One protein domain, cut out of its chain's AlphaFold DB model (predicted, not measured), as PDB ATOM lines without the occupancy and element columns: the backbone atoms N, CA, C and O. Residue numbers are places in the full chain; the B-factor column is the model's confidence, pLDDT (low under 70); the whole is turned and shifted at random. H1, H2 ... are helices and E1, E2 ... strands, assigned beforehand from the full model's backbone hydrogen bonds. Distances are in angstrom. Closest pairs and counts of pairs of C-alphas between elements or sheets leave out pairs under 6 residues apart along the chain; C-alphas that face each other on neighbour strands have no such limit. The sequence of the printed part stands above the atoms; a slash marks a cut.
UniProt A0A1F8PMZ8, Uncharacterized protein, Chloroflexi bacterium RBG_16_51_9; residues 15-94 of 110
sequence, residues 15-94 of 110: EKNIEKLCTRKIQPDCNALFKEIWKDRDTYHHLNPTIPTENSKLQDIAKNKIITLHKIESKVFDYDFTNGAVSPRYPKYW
ATOM      1  N   GLU A  15      79.751  85.724  23.422       90.56
ATOM      2  CA  GLU A  15      79.248  86.693  24.396       90.56
ATOM      3  C   GLU A  15      79.828  86.429  25.787       90.56
ATOM      4  O   GLU A  15      80.278  87.366  26.454       90.56
ATOM      5  N   LYS A  16      79.957  85.152  26.176       91.19
ATOM      6  CA  LYS A  16      80.651  84.762  27.418       91.19
ATOM      7  C   LYS A  16      82.114  85.190  27.426       91.19
ATOM      8  O   LYS A  16      82.652  85.555  28.473       91.19
ATOM      9  N   ASN A  17      82.779  85.157  26.271       90.25
ATOM     10  CA  ASN A  17      84.150  85.647  26.170       90.25
ATOM     11  C   ASN A  17      84.213  87.167  26.369       90.25
ATOM     12  O   ASN A  17      85.077  87.630  27.114       90.25
ATOM     13  N   ILE A  18      83.294  87.941  25.776       90.81
ATOM     14  CA  ILE A  18      83.229  89.395  25.991       90.81
ATOM     15  C   ILE A  18      82.976  89.718  27.467       90.81
ATOM     16  O   ILE A  18      83.680  90.551  28.039       90.81
ATOM     17  N   GLU A  19      82.013  89.050  28.102       89.81
ATOM     18  CA  GLU A  19      81.695  89.252  29.517       89.81
ATOM     19  C   GLU A  19      82.916  88.976  30.403       89.81
ATOM     20  O   GLU A  19      83.290  89.801  31.239       89.81
ATOM     21  N   LYS A  20      83.617  87.863  30.160       88.69
ATOM     22  CA  LYS A  20      84.851  87.520  30.876       88.69
ATOM     23  C   LYS A  20      85.928  88.593  30.716       88.69
ATOM     24  O   LYS A  20      86.627  88.903  31.684       88.69
ATOM     25  N   LEU A  21      86.081  89.155  29.518       87.25
ATOM     26  CA  LEU A  21      87.035  90.231  29.261       87.25
ATOM     27  C   LEU A  21      86.641  91.522  29.992       87.25
ATOM     28  O   LEU A  21      87.505  92.154  30.603       87.25
ATOM     29  N   CYS A  22      85.351  91.866  29.985       87.12
ATOM     30  CA  CYS A  22      84.793  93.021  30.687       87.12
ATOM     31  C   CYS A  22      85.017  92.918  32.204       87.12
ATOM     32  O   CYS A  22      85.564  93.834  32.816       87.12
ATOM     33  N   THR A  23      84.685  91.774  32.804       88.44
ATOM     34  CA  THR A  23      84.828  91.535  34.247       88.44
ATOM     35  C   THR A  23      86.281  91.597  34.701       88.44
ATOM     36  O   THR A  23      86.578  92.121  35.772       88.44
ATOM     37  N   ARG A  24      87.217  91.091  33.889       84.25
ATOM     38  CA  ARG A  24      88.639  91.079  34.254       84.25
ATOM     39  C   ARG A  24      89.354  92.408  34.015       84.25
ATOM     40  O   ARG A  24      90.442  92.575  34.553       84.25
ATOM     41  N   LYS A  25      88.786  93.321  33.216       84.19
ATOM     42  CA  LYS A  25      89.355  94.651  32.908       84.19
ATOM     43  C   LYS A  25      90.817  94.619  32.441       84.19
ATOM     44  O   LYS A  25      91.569  95.566  32.641       84.19
ATOM     45  N   ILE A  26      91.243  93.524  31.814       78.25
ATOM     46  CA  ILE A  26      92.641  93.352  31.390       78.25
ATOM     47  C   ILE A  26      92.932  93.977  30.024       78.25
ATOM     48  O   ILE A  26      94.061  93.898  29.555       78.25
ATOM     49  N   GLN A  27      91.924  94.507  29.342       85.06
ATOM     50  CA  GLN A  27      92.003  95.046  27.989       85.06
ATOM     51  C   GLN A  27      91.195  96.349  27.921       85.06
ATOM     52  O   GLN A  27      90.377  96.569  28.821       85.06
ATOM     53  N   PRO A  28      91.392  97.195  26.895       91.00
ATOM     54  CA  PRO A  28      90.569  98.387  26.731       91.00
ATOM     55  C   PRO A  28      89.085  98.032  26.675       91.00
ATOM     56  O   PRO A  28      88.698  96.965  26.187       91.00
ATOM     57  N   ASP A  29      88.249  98.936  27.181       91.56
ATOM     58  CA  ASP A  29      86.808  98.734  27.131       91.56
ATOM     59  C   ASP A  29      86.298  98.851  25.689       91.56
ATOM     60  O   ASP A  29      86.108  99.943  25.144       91.56
ATOM     61  N   CYS A  30      86.082  97.688  25.084       94.25
ATOM     62  CA  CYS A  30      85.519  97.514  23.755       94.25
ATOM     63  C   CYS A  30      84.205  96.715  23.801       94.25
ATOM     64  O   CYS A  30      83.770  96.222  22.767       94.25
ATOM     65  N   ASN A  31      83.568  96.550  24.970       92.88
ATOM     66  CA  ASN A  31      82.433  95.632  25.152       92.88
ATOM     67  C   ASN A  31      81.281  95.919  24.171       92.88
ATOM     68  O   ASN A  31      80.844  95.032  23.440       92.88
ATOM     69  N   ALA A  32      80.846  97.180  24.100       94.56
ATOM     70  CA  ALA A  32      79.797  97.595  23.171       94.56
ATOM     71  C   ALA A  32      80.193  97.362  21.700       94.56
ATOM     72  O   ALA A  32      79.397  96.831  20.932       94.56
ATOM     73  N   LEU A  33      81.440  97.680  21.335       96.56
ATOM     74  CA  LEU A  33      81.947  97.514  19.970       96.56
ATOM     75  C   LEU A  33      82.052  96.035  19.568       96.56
ATOM     76  O   LEU A  33      81.729  95.679  18.439       96.56
ATOM     77  N   PHE A  34      82.459  95.153  20.486       95.50
ATOM     78  CA  PHE A  34      82.490  93.710  20.240       95.50
ATOM     79  C   PHE A  34      81.091  93.140  19.998       95.50
ATOM     80  O   PHE A  34      80.896  92.337  19.087       95.50
ATOM     81  N   LYS A  35      80.091  93.592  20.758       94.31
ATOM     82  CA  LYS A  35      78.693  93.211  20.514       94.31
ATOM     83  C   LYS A  35      78.191  93.740  19.169       94.31
ATOM     84  O   LYS A  35      77.555  93.010  18.414       94.31
ATOM     85  N   GLU A  36      78.519  94.984  18.836       95.75
ATOM     86  CA  GLU A  36      78.131  95.623  17.576       95.75
ATOM     87  C   GLU A  36      78.720  94.905  16.347       95.75
ATOM     88  O   GLU A  36      77.992  94.583  15.400       95.75
ATOM     89  N   ILE A  37      80.019  94.584  16.361       95.31
ATOM     90  CA  ILE A  37      80.661  93.890  15.236       95.31
ATOM     91  C   ILE A  37      80.155  92.449  15.092       95.31
ATOM     92  O   ILE A  37      80.034  91.961  13.969       95.31
ATOM     93  N   TRP A  38      79.759  91.797  16.187       94.56
ATOM     94  CA  TRP A  38      79.214  90.435  16.172       94.56
ATOM     95  C   TRP A  38      77.735  90.346  15.782       94.56
ATOM     96  O   TRP A  38      77.268  89.287  15.365       94.56
ATOM     97  N   LYS A  39      76.992  91.454  15.870       93.06
ATOM     98  CA  LYS A  39      75.566  91.504  15.530       93.06
ATOM     99  C   LYS A  39      75.279  90.889  14.151       93.06
ATOM    100  O   LYS A  39      75.988  91.188  13.189       93.06
ATOM    101  N   ASP A  40      74.238  90.064  14.068       92.06
ATOM    102  CA  ASP A  40      73.746  89.389  12.855       92.06
ATOM    103  C   ASP A  40      74.739  88.408  12.198       92.06
ATOM    104  O   ASP A  40      74.465  87.878  11.122       92.06
ATOM    105  N   ARG A  41      75.877  88.100  12.841       92.00
ATOM    106  CA  ARG A  41      76.910  87.197  12.306       92.00
ATOM    107  C   ARG A  41      76.344  85.859  11.850       92.00
ATOM    108  O   ARG A  41      76.699  85.405  10.768       92.00
ATOM    109  N   ASP A  42      75.469  85.237  12.638       91.81
ATOM    110  CA  ASP A  42      74.898  83.930  12.290       91.81
ATOM    111  C   ASP A  42      73.912  84.003  11.130       91.81
ATOM    112  O   ASP A  42      73.831  83.061  10.345       91.81
ATOM    113  N   THR A  43      73.216  85.132  10.971       92.12
ATOM    114  CA  THR A  43      72.365  85.377   9.805       92.12
ATOM    115  C   THR A  43      73.200  85.304   8.533       92.12
ATOM    116  O   THR A  43      72.836  84.560   7.627       92.12
ATOM    117  N   TYR A  44      74.347  85.992   8.495       90.69
ATOM    118  CA  TYR A  44      75.268  85.969   7.352       90.69
ATOM    119  C   TYR A  44      76.028  84.648   7.211       90.69
ATOM    120  O   TYR A  44      76.192  84.159   6.098       90.69
ATOM    121  N   HIS A  45      76.473  84.048   8.317       89.81
ATOM    122  CA  HIS A  45      77.224  82.793   8.299       89.81
ATOM    123  C   HIS A  45      76.406  81.621   7.745       89.81
ATOM    124  O   HIS A  45      76.954  80.784   7.035       89.81
ATOM    125  N   HIS A  46      75.107  81.578   8.045       94.12
ATOM    126  CA  HIS A  46      74.196  80.546   7.548       94.12
ATOM    127  C   HIS A  46      73.464  80.941   6.260       94.12
ATOM    128  O   HIS A  46      72.660  80.157   5.765       94.12
ATOM    129  N   LEU A  47      73.739  82.132   5.712       92.19
ATOM    130  CA  LEU A  47      73.064  82.664   4.525       92.19
ATOM    131  C   LEU A  47      71.532  82.626   4.651       92.19
ATOM    132  O   LEU A  47      70.825  82.190   3.742       92.19
ATOM    133  N   ASN A  48      71.014  83.066   5.801       94.56
ATOM    134  CA  ASN A  48      69.581  83.023   6.070       94.56
ATOM    135  C   ASN A  48      68.787  83.773   4.979       94.56
ATOM    136  O   ASN A  48      69.213  84.845   4.544       94.56
ATOM    137  N   PRO A  49      67.574  83.312   4.618       94.06
ATOM    138  CA  PRO A  49      66.736  83.979   3.612       94.06
ATOM    139  C   PRO A  49      66.356  85.430   3.951       94.06
ATOM    140  O   PRO A  49      65.884  86.165   3.091       94.06
ATOM    141  N   THR A  50      66.533  85.842   5.207       92.56
ATOM    142  CA  THR A  50      66.249  87.194   5.699       92.56
ATOM    143  C   THR A  50      67.363  88.201   5.408       92.56
ATOM    144  O   THR A  50      67.201  89.378   5.728       92.56
ATOM    145  N   ILE A  51      68.502  87.773   4.850       93.19
ATOM    146  CA  ILE A  51      69.579  88.686   4.455       93.19
ATOM    147  C   ILE A  51      69.069  89.635   3.358       93.19
ATOM    148  O   ILE A  51      68.478  89.173   2.380       93.19
ATOM    149  N   PRO A  52      69.327  90.951   3.466       93.88
ATOM    150  CA  PRO A  52      69.045  91.882   2.384       93.88
ATOM    151  C   PRO A  52      69.771  91.481   1.094       93.88
ATOM    152  O   PRO A  52      70.981  91.285   1.093       93.88
ATOM    153  N   THR A  53      69.049  91.413  -0.019       93.81
ATOM    154  CA  THR A  53      69.634  91.139  -1.344       93.81
ATOM    155  C   THR A  53      70.050  92.411  -2.082       93.81
ATOM    156  O   THR A  53      70.785  92.355  -3.066       93.81
ATOM    157  N   GLU A  54      69.597  93.573  -1.612       97.00
ATOM    158  CA  GLU A  54      69.973  94.864  -2.179       97.00
ATOM    159  C   GLU A  54      71.436  95.193  -1.860       97.00
ATOM    160  O   GLU A  54      71.827  95.309  -0.695       97.00
ATOM    161  N   ASN A  55      72.234  95.411  -2.909       95.88
ATOM    162  CA  ASN A  55      73.664  95.700  -2.780       95.88
ATOM    163  C   ASN A  55      73.965  96.925  -1.910       95.88
ATOM    164  O   ASN A  55      74.931  96.896  -1.155       95.88
ATOM    165  N   SER A  56      73.152  97.983  -1.978       97.31
ATOM    166  CA  SER A  56      73.338  99.185  -1.154       97.31
ATOM    167  C   SER A  56      73.268  98.865   0.342       97.31
ATOM    168  O   SER A  56      74.164  99.232   1.094       97.31
ATOM    169  N   LYS A  57      72.270  98.080   0.768       95.62
ATOM    170  CA  LYS A  57      72.124  97.648   2.168       95.62
ATOM    171  C   LYS A  57      73.294  96.775   2.617       95.62
ATOM    172  O   LYS A  57      73.788  96.933   3.731       95.62
ATOM    173  N   LEU A  58      73.756  95.866   1.758       94.31
ATOM    174  CA  LEU A  58      74.927  95.034   2.046       94.31
ATOM    175  C   LEU A  58      76.204  95.875   2.183       94.31
ATOM    176  O   LEU A  58      77.003  95.629   3.089       94.31
ATOM    177  N   GLN A  59      76.380  96.888   1.330       95.50
ATOM    178  CA  GLN A  59      77.493  97.834   1.414       95.50
ATOM    179  C   GLN A  59      77.455  98.644   2.711       95.50
ATOM    180  O   GLN A  59      78.486  98.752   3.373       95.50
ATOM    181  N   ASP A  60      76.289  99.144   3.121       95.06
ATOM    182  CA  ASP A  60      76.135  99.876   4.383       95.06
ATOM    183  C   ASP A  60      76.500  99.002   5.587       95.06
ATOM    184  O   ASP A  60      77.209  99.431   6.501       95.06
ATOM    185  N   ILE A  61      76.070  97.738   5.577       94.38
ATOM    186  CA  ILE A  61      76.394  96.772   6.628       94.38
ATOM    187  C   ILE A  61      77.899  96.503   6.656       94.38
ATOM    188  O   ILE A  61      78.510  96.594   7.722       94.38
ATOM    189  N   ALA A  62      78.519  96.237   5.504       93.25
ATOM    190  CA  ALA A  62      79.960  96.022   5.409       93.25
ATOM    191  C   ALA A  62      80.752  97.246   5.891       93.25
ATOM    192  O   ALA A  62      81.668  97.104   6.705       93.25
ATOM    193  N   LYS A  63      80.361  98.452   5.460       94.38
ATOM    194  CA  LYS A  63      80.965  99.717   5.892       94.38
ATOM    195  C   LYS A  63      80.881  99.873   7.406       94.38
ATOM    196  O   LYS A  63      81.900 100.126   8.045       94.38
ATOM    197  N   ASN A  64      79.706  99.650   7.993       94.31
ATOM    198  CA  ASN A  64      79.525  99.721   9.441       94.31
ATOM    199  C   ASN A  64      80.438  98.728  10.172       94.31
ATOM    200  O   ASN A  64      81.119  99.120  11.114       94.31
ATOM    201  N   LYS A  65      80.544  97.476   9.704       94.81
ATOM    202  CA  LYS A  65      81.451  96.482  10.306       94.81
ATOM    203  C   LYS A  65      82.922  96.899  10.220       94.81
ATOM    204  O   LYS A  65      83.646  96.720  11.198       94.81
ATOM    205  N   ILE A  66      83.358  97.476   9.099       93.75
ATOM    206  CA  ILE A  66      84.726  97.992   8.926       93.75
ATOM    207  C   ILE A  66      84.996  99.156   9.888       93.75
ATOM    208  O   ILE A  66      86.036  99.170  10.543       93.75
ATOM    209  N   ILE A  67      84.048 100.087  10.031       93.62
ATOM    210  CA  ILE A  67      84.150 101.207  10.976       93.62
ATOM    211  C   ILE A  67      84.213 100.693  12.420       93.62
ATOM    212  O   ILE A  67      85.056 101.142  13.197       93.62
ATOM    213  N   THR A  68      83.358  99.742  12.805       95.56
ATOM    214  CA  THR A  68      83.390  99.151  14.152       95.56
ATOM    215  C   THR A  68      84.713  98.427  14.404       95.56
ATOM    216  O   THR A  68      85.295  98.595  15.475       95.56
ATOM    217  N   LEU A  69      85.229  97.676  13.423       94.12
ATOM    218  CA  LEU A  69      86.543  97.031  13.518       94.12
ATOM    219  C   LEU A  69      87.648  98.063  13.737       94.12
ATOM    220  O   LEU A  69      88.462  97.895  14.640       94.12
ATOM    221  N   HIS A  70      87.639  99.150  12.967       92.50
ATOM    222  CA  HIS A  70      88.604 100.229  13.128       92.50
ATOM    223  C   HIS A  70      88.548 100.835  14.539       92.50
ATOM    224  O   HIS A  70      89.581 100.961  15.188       92.50
ATOM    225  N   LYS A  71      87.353 101.114  15.079       93.62
ATOM    226  CA  LYS A  71      87.196 101.611  16.459       93.62
ATOM    227  C   LYS A  71      87.755 100.642  17.507       93.62
ATOM    228  O   LYS A  71      88.315 101.084  18.508       93.62
ATOM    229  N   ILE A  72      87.588  99.333  17.303       93.38
ATOM    230  CA  ILE A  72      88.166  98.304  18.179       93.38
ATOM    231  C   ILE A  72      89.692  98.347  18.094       93.38
ATOM    232  O   ILE A  72      90.354  98.389  19.130       93.38
ATOM    233  N   GLU A  73      90.245  98.347  16.883       91.88
ATOM    234  CA  GLU A  73      91.690  98.372  16.649       91.88
ATOM    235  C   GLU A  73      92.334  99.623  17.251       91.88
ATOM    236  O   GLU A  73      93.294  99.483  18.001       91.88
ATOM    237  N   SER A  74      91.763 100.813  17.043       91.19
ATOM    238  CA  SER A  74      92.277 102.068  17.613       91.19
ATOM    239  C   SER A  74      92.301 102.066  19.143       91.19
ATOM    240  O   SER A  74      93.135 102.729  19.743       91.19
ATOM    241  N   LYS A  75      91.412 101.305  19.794       92.75
ATOM    242  CA  LYS A  75      91.446 101.122  21.252       92.75
ATOM    243  C   LYS A  75      92.475 100.083  21.690       92.75
ATOM    244  O   LYS A  75      93.180 100.292  22.671       92.75
ATOM    245  N   VAL A  76      92.520  98.932  21.018       91.62
ATOM    246  CA  VAL A  76      93.409  97.808  21.368       91.62
ATOM    247  C   VAL A  76      94.874  98.165  21.121       91.62
ATOM    248  O   VAL A  76      95.728  97.868  21.958       91.62
ATOM    249  N   PHE A  77      95.139  98.835  20.005       90.69
ATOM    250  CA  PHE A  77      96.443  99.323  19.575       90.69
ATOM    251  C   PHE A  77      96.576 100.826  19.834       90.69
ATOM    252  O   PHE A  77      97.145 101.552  19.027       90.69
ATOM    253  N   ASP A  78      96.042 101.298  20.958       91.25
ATOM    254  CA  ASP A  78      96.248 102.676  21.391       91.25
ATOM    255  C   ASP A  78      97.705 102.887  21.844       91.25
ATOM    256  O   ASP A  78      98.331 101.988  22.429       91.25
ATOM    257  N   TYR A  79      98.251 104.068  21.571       92.25
ATOM    258  CA  TYR A  79      99.629 104.441  21.881       92.25
ATOM    259  C   TYR A  79      99.757 105.949  22.112       92.25
ATOM    260  O   TYR A  79      99.039 106.747  21.523       92.25
ATOM    261  N   ASP A  80     100.729 106.322  22.938       92.81
ATOM    262  CA  ASP A  80     101.143 107.706  23.162       92.81
ATOM    263  C   ASP A  80     102.551 107.938  22.582       92.81
ATOM    264  O   ASP A  80     103.273 106.989  22.259       92.81
ATOM    265  N   PHE A  81     102.970 109.201  22.477       92.25
ATOM    266  CA  PHE A  81     104.359 109.565  22.187       92.25
ATOM    267  C   PHE A  81     105.041 110.086  23.452       92.25
ATOM    268  O   PHE A  81     104.632 111.102  24.012       92.25
ATOM    269  N   THR A  82     106.125 109.430  23.863       92.06
ATOM    270  CA  THR A  82     106.917 109.806  25.041       92.06
ATOM    271  C   THR A  82     108.373 109.969  24.624       92.06
ATOM    272  O   THR A  82     108.992 109.017  24.156       92.06
ATOM    273  N   ASN A  83     108.938 111.172  24.778       90.94
ATOM    274  CA  ASN A  83     110.330 111.486  24.411       90.94
ATOM    275  C   ASN A  83     110.706 111.096  22.964       90.94
ATOM    276  O   ASN A  83     111.800 110.602  22.712       90.94
ATOM    277  N   GLY A  84     109.785 111.282  22.011       88.69
ATOM    278  CA  GLY A  84     109.998 110.932  20.600       88.69
ATOM    279  C   GLY A  84     109.877 109.437  20.278       88.69
ATOM    280  O   GLY A  84     110.031 109.058  19.120       88.69
ATOM    281  N   ALA A  85     109.565 108.593  21.266       89.12
ATOM    282  CA  ALA A  85     109.302 107.171  21.084       89.12
ATOM    283  C   ALA A  85     107.805 106.857  21.207       89.12
ATOM    284  O   ALA A  85     107.070 107.507  21.954       89.12
ATOM    285  N   VAL A  86     107.365 105.827  20.489       90.88
ATOM    286  CA  VAL A  86     106.007 105.282  20.595       90.88
ATOM    287  C   VAL A  86     105.903 104.474  21.884       90.88
ATOM    288  O   VAL A  86     106.711 103.582  22.134       90.88
ATOM    289  N   SER A  87     104.883 104.762  22.684       91.69
ATOM    290  CA  SER A  87     104.594 104.099  23.951       91.69
ATOM    291  C   SER A  87     103.196 103.474  23.905       91.69
ATOM    292  O   SER A  87     102.210 104.157  24.185       91.69
ATOM    293  N   PRO A  88     103.072 102.178  23.567       91.75
ATOM    294  CA  PRO A  88     101.792 101.478  23.565       91.75
ATOM    295  C   PRO A  88     101.058 101.531  24.908       91.75
ATOM    296  O   PRO A  88     101.620 101.150  25.936       91.75
ATOM    297  N   ARG A  89      99.768 101.889  24.906       91.38
ATOM    298  CA  ARG A  89      98.929 101.848  26.119       91.38
ATOM    299  C   ARG A  89      98.681 100.410  26.586       91.38
ATOM    300  O   ARG A  89      98.575 100.151  27.783       91.38
ATOM    301  N   TYR A  90      98.636  99.463  25.645       89.06
ATOM    302  CA  TYR A  90      98.447  98.034  25.918       89.06
ATOM    303  C   TYR A  90      99.546  97.164  25.280       89.06
ATOM    304  O   TYR A  90      99.266  96.419  24.338       89.06
ATOM    305  N   PRO A  91     100.791  97.175  25.807       88.62
ATOM    306  CA  PRO A  91     101.960  96.565  25.155       88.62
ATOM    307  C   PRO A  91     101.816  95.082  24.793       88.62
ATOM    308  O   PRO A  91     102.377  94.631  23.805       88.62
ATOM    309  N   LYS A  92     101.021  94.319  25.549       86.25
ATOM    310  CA  LYS A  92     100.788  92.882  25.317       86.25
ATOM    311  C   LYS A  92     100.138  92.541  23.965       86.25
ATOM    312  O   LYS A  92     100.150  91.375  23.579       86.25
ATOM    313  N   TYR A  93      99.513  93.518  23.303       87.06
ATOM    314  CA  TYR A  93      98.916  93.348  21.976       87.06
ATOM    315  C   TYR A  93      99.867  93.738  20.844       87.06
ATOM    316  O   TYR A  93      99.577  93.443  19.691       87.06
ATOM    317  N   TRP A  94     100.998  94.364  21.160       88.00
ATOM    318  CA  TRP A  94     101.964  94.826  20.176       88.00
ATOM    319  C   TRP A  94     103.062  93.798  19.958       88.00
ATOM    320  O   TRP A  94     103.440  93.066  20.874       88.00
TER     321      TRP A  94
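Overview. This is residues 15 to 94 of the 110 residues of an uncharacterized protein of Chloroflexi bacterium RBG_16_51_9 (UniProt A0A1F8PMZ8). The chain snakes back and forth in a loose, open layer: H1, then H2 in the middle running back, then long H4, with the tip of the E1-E2 hairpin, residues 81 to 86, sticking out. The 80 printed residues, mostly helix, run H1, H2, H3, H4, E1, E2, the two strands antiparallel; the radius of gyration is 16.5 A and the spans 54 by 29 by 16 A.

Arrangement. H1, residues 15 to 24, and H2, residues 31 to 38, form a helical hairpin; their closest C-alphas, Ile 18 and Asn 31, are 6.3 A apart. H4, residues 55 to 76, touches H2 with residues 65 to 72 alone, closest C-alphas Ile 37 and Lys 65, 5.6 A, opposite ways at a shallow tilt of 34 degrees, only just short of steep. H3, residues 41 to 45, and H4 are apart. E1, residues 79 to 82, and E2, residues 85 to 88, form a hairpin, with N 80 and O 87 2.9 A apart. In the four helices every O i to N i+4 pair is within hydrogen-bond range.

Along the chain. H1 begins at C-alpha 15 (79.248, 86.693, 24.396); H4 spans 31.3 A; E2 ends at C-alpha 88 (101.792, 101.478, 23.565).

Size, cuts and confidence. The farthest C-alphas, Pro 49 and Asn 83, are 55.6 A apart. The printed part has no cut, no link is long, and no printed residue is under 70 in pLDDT.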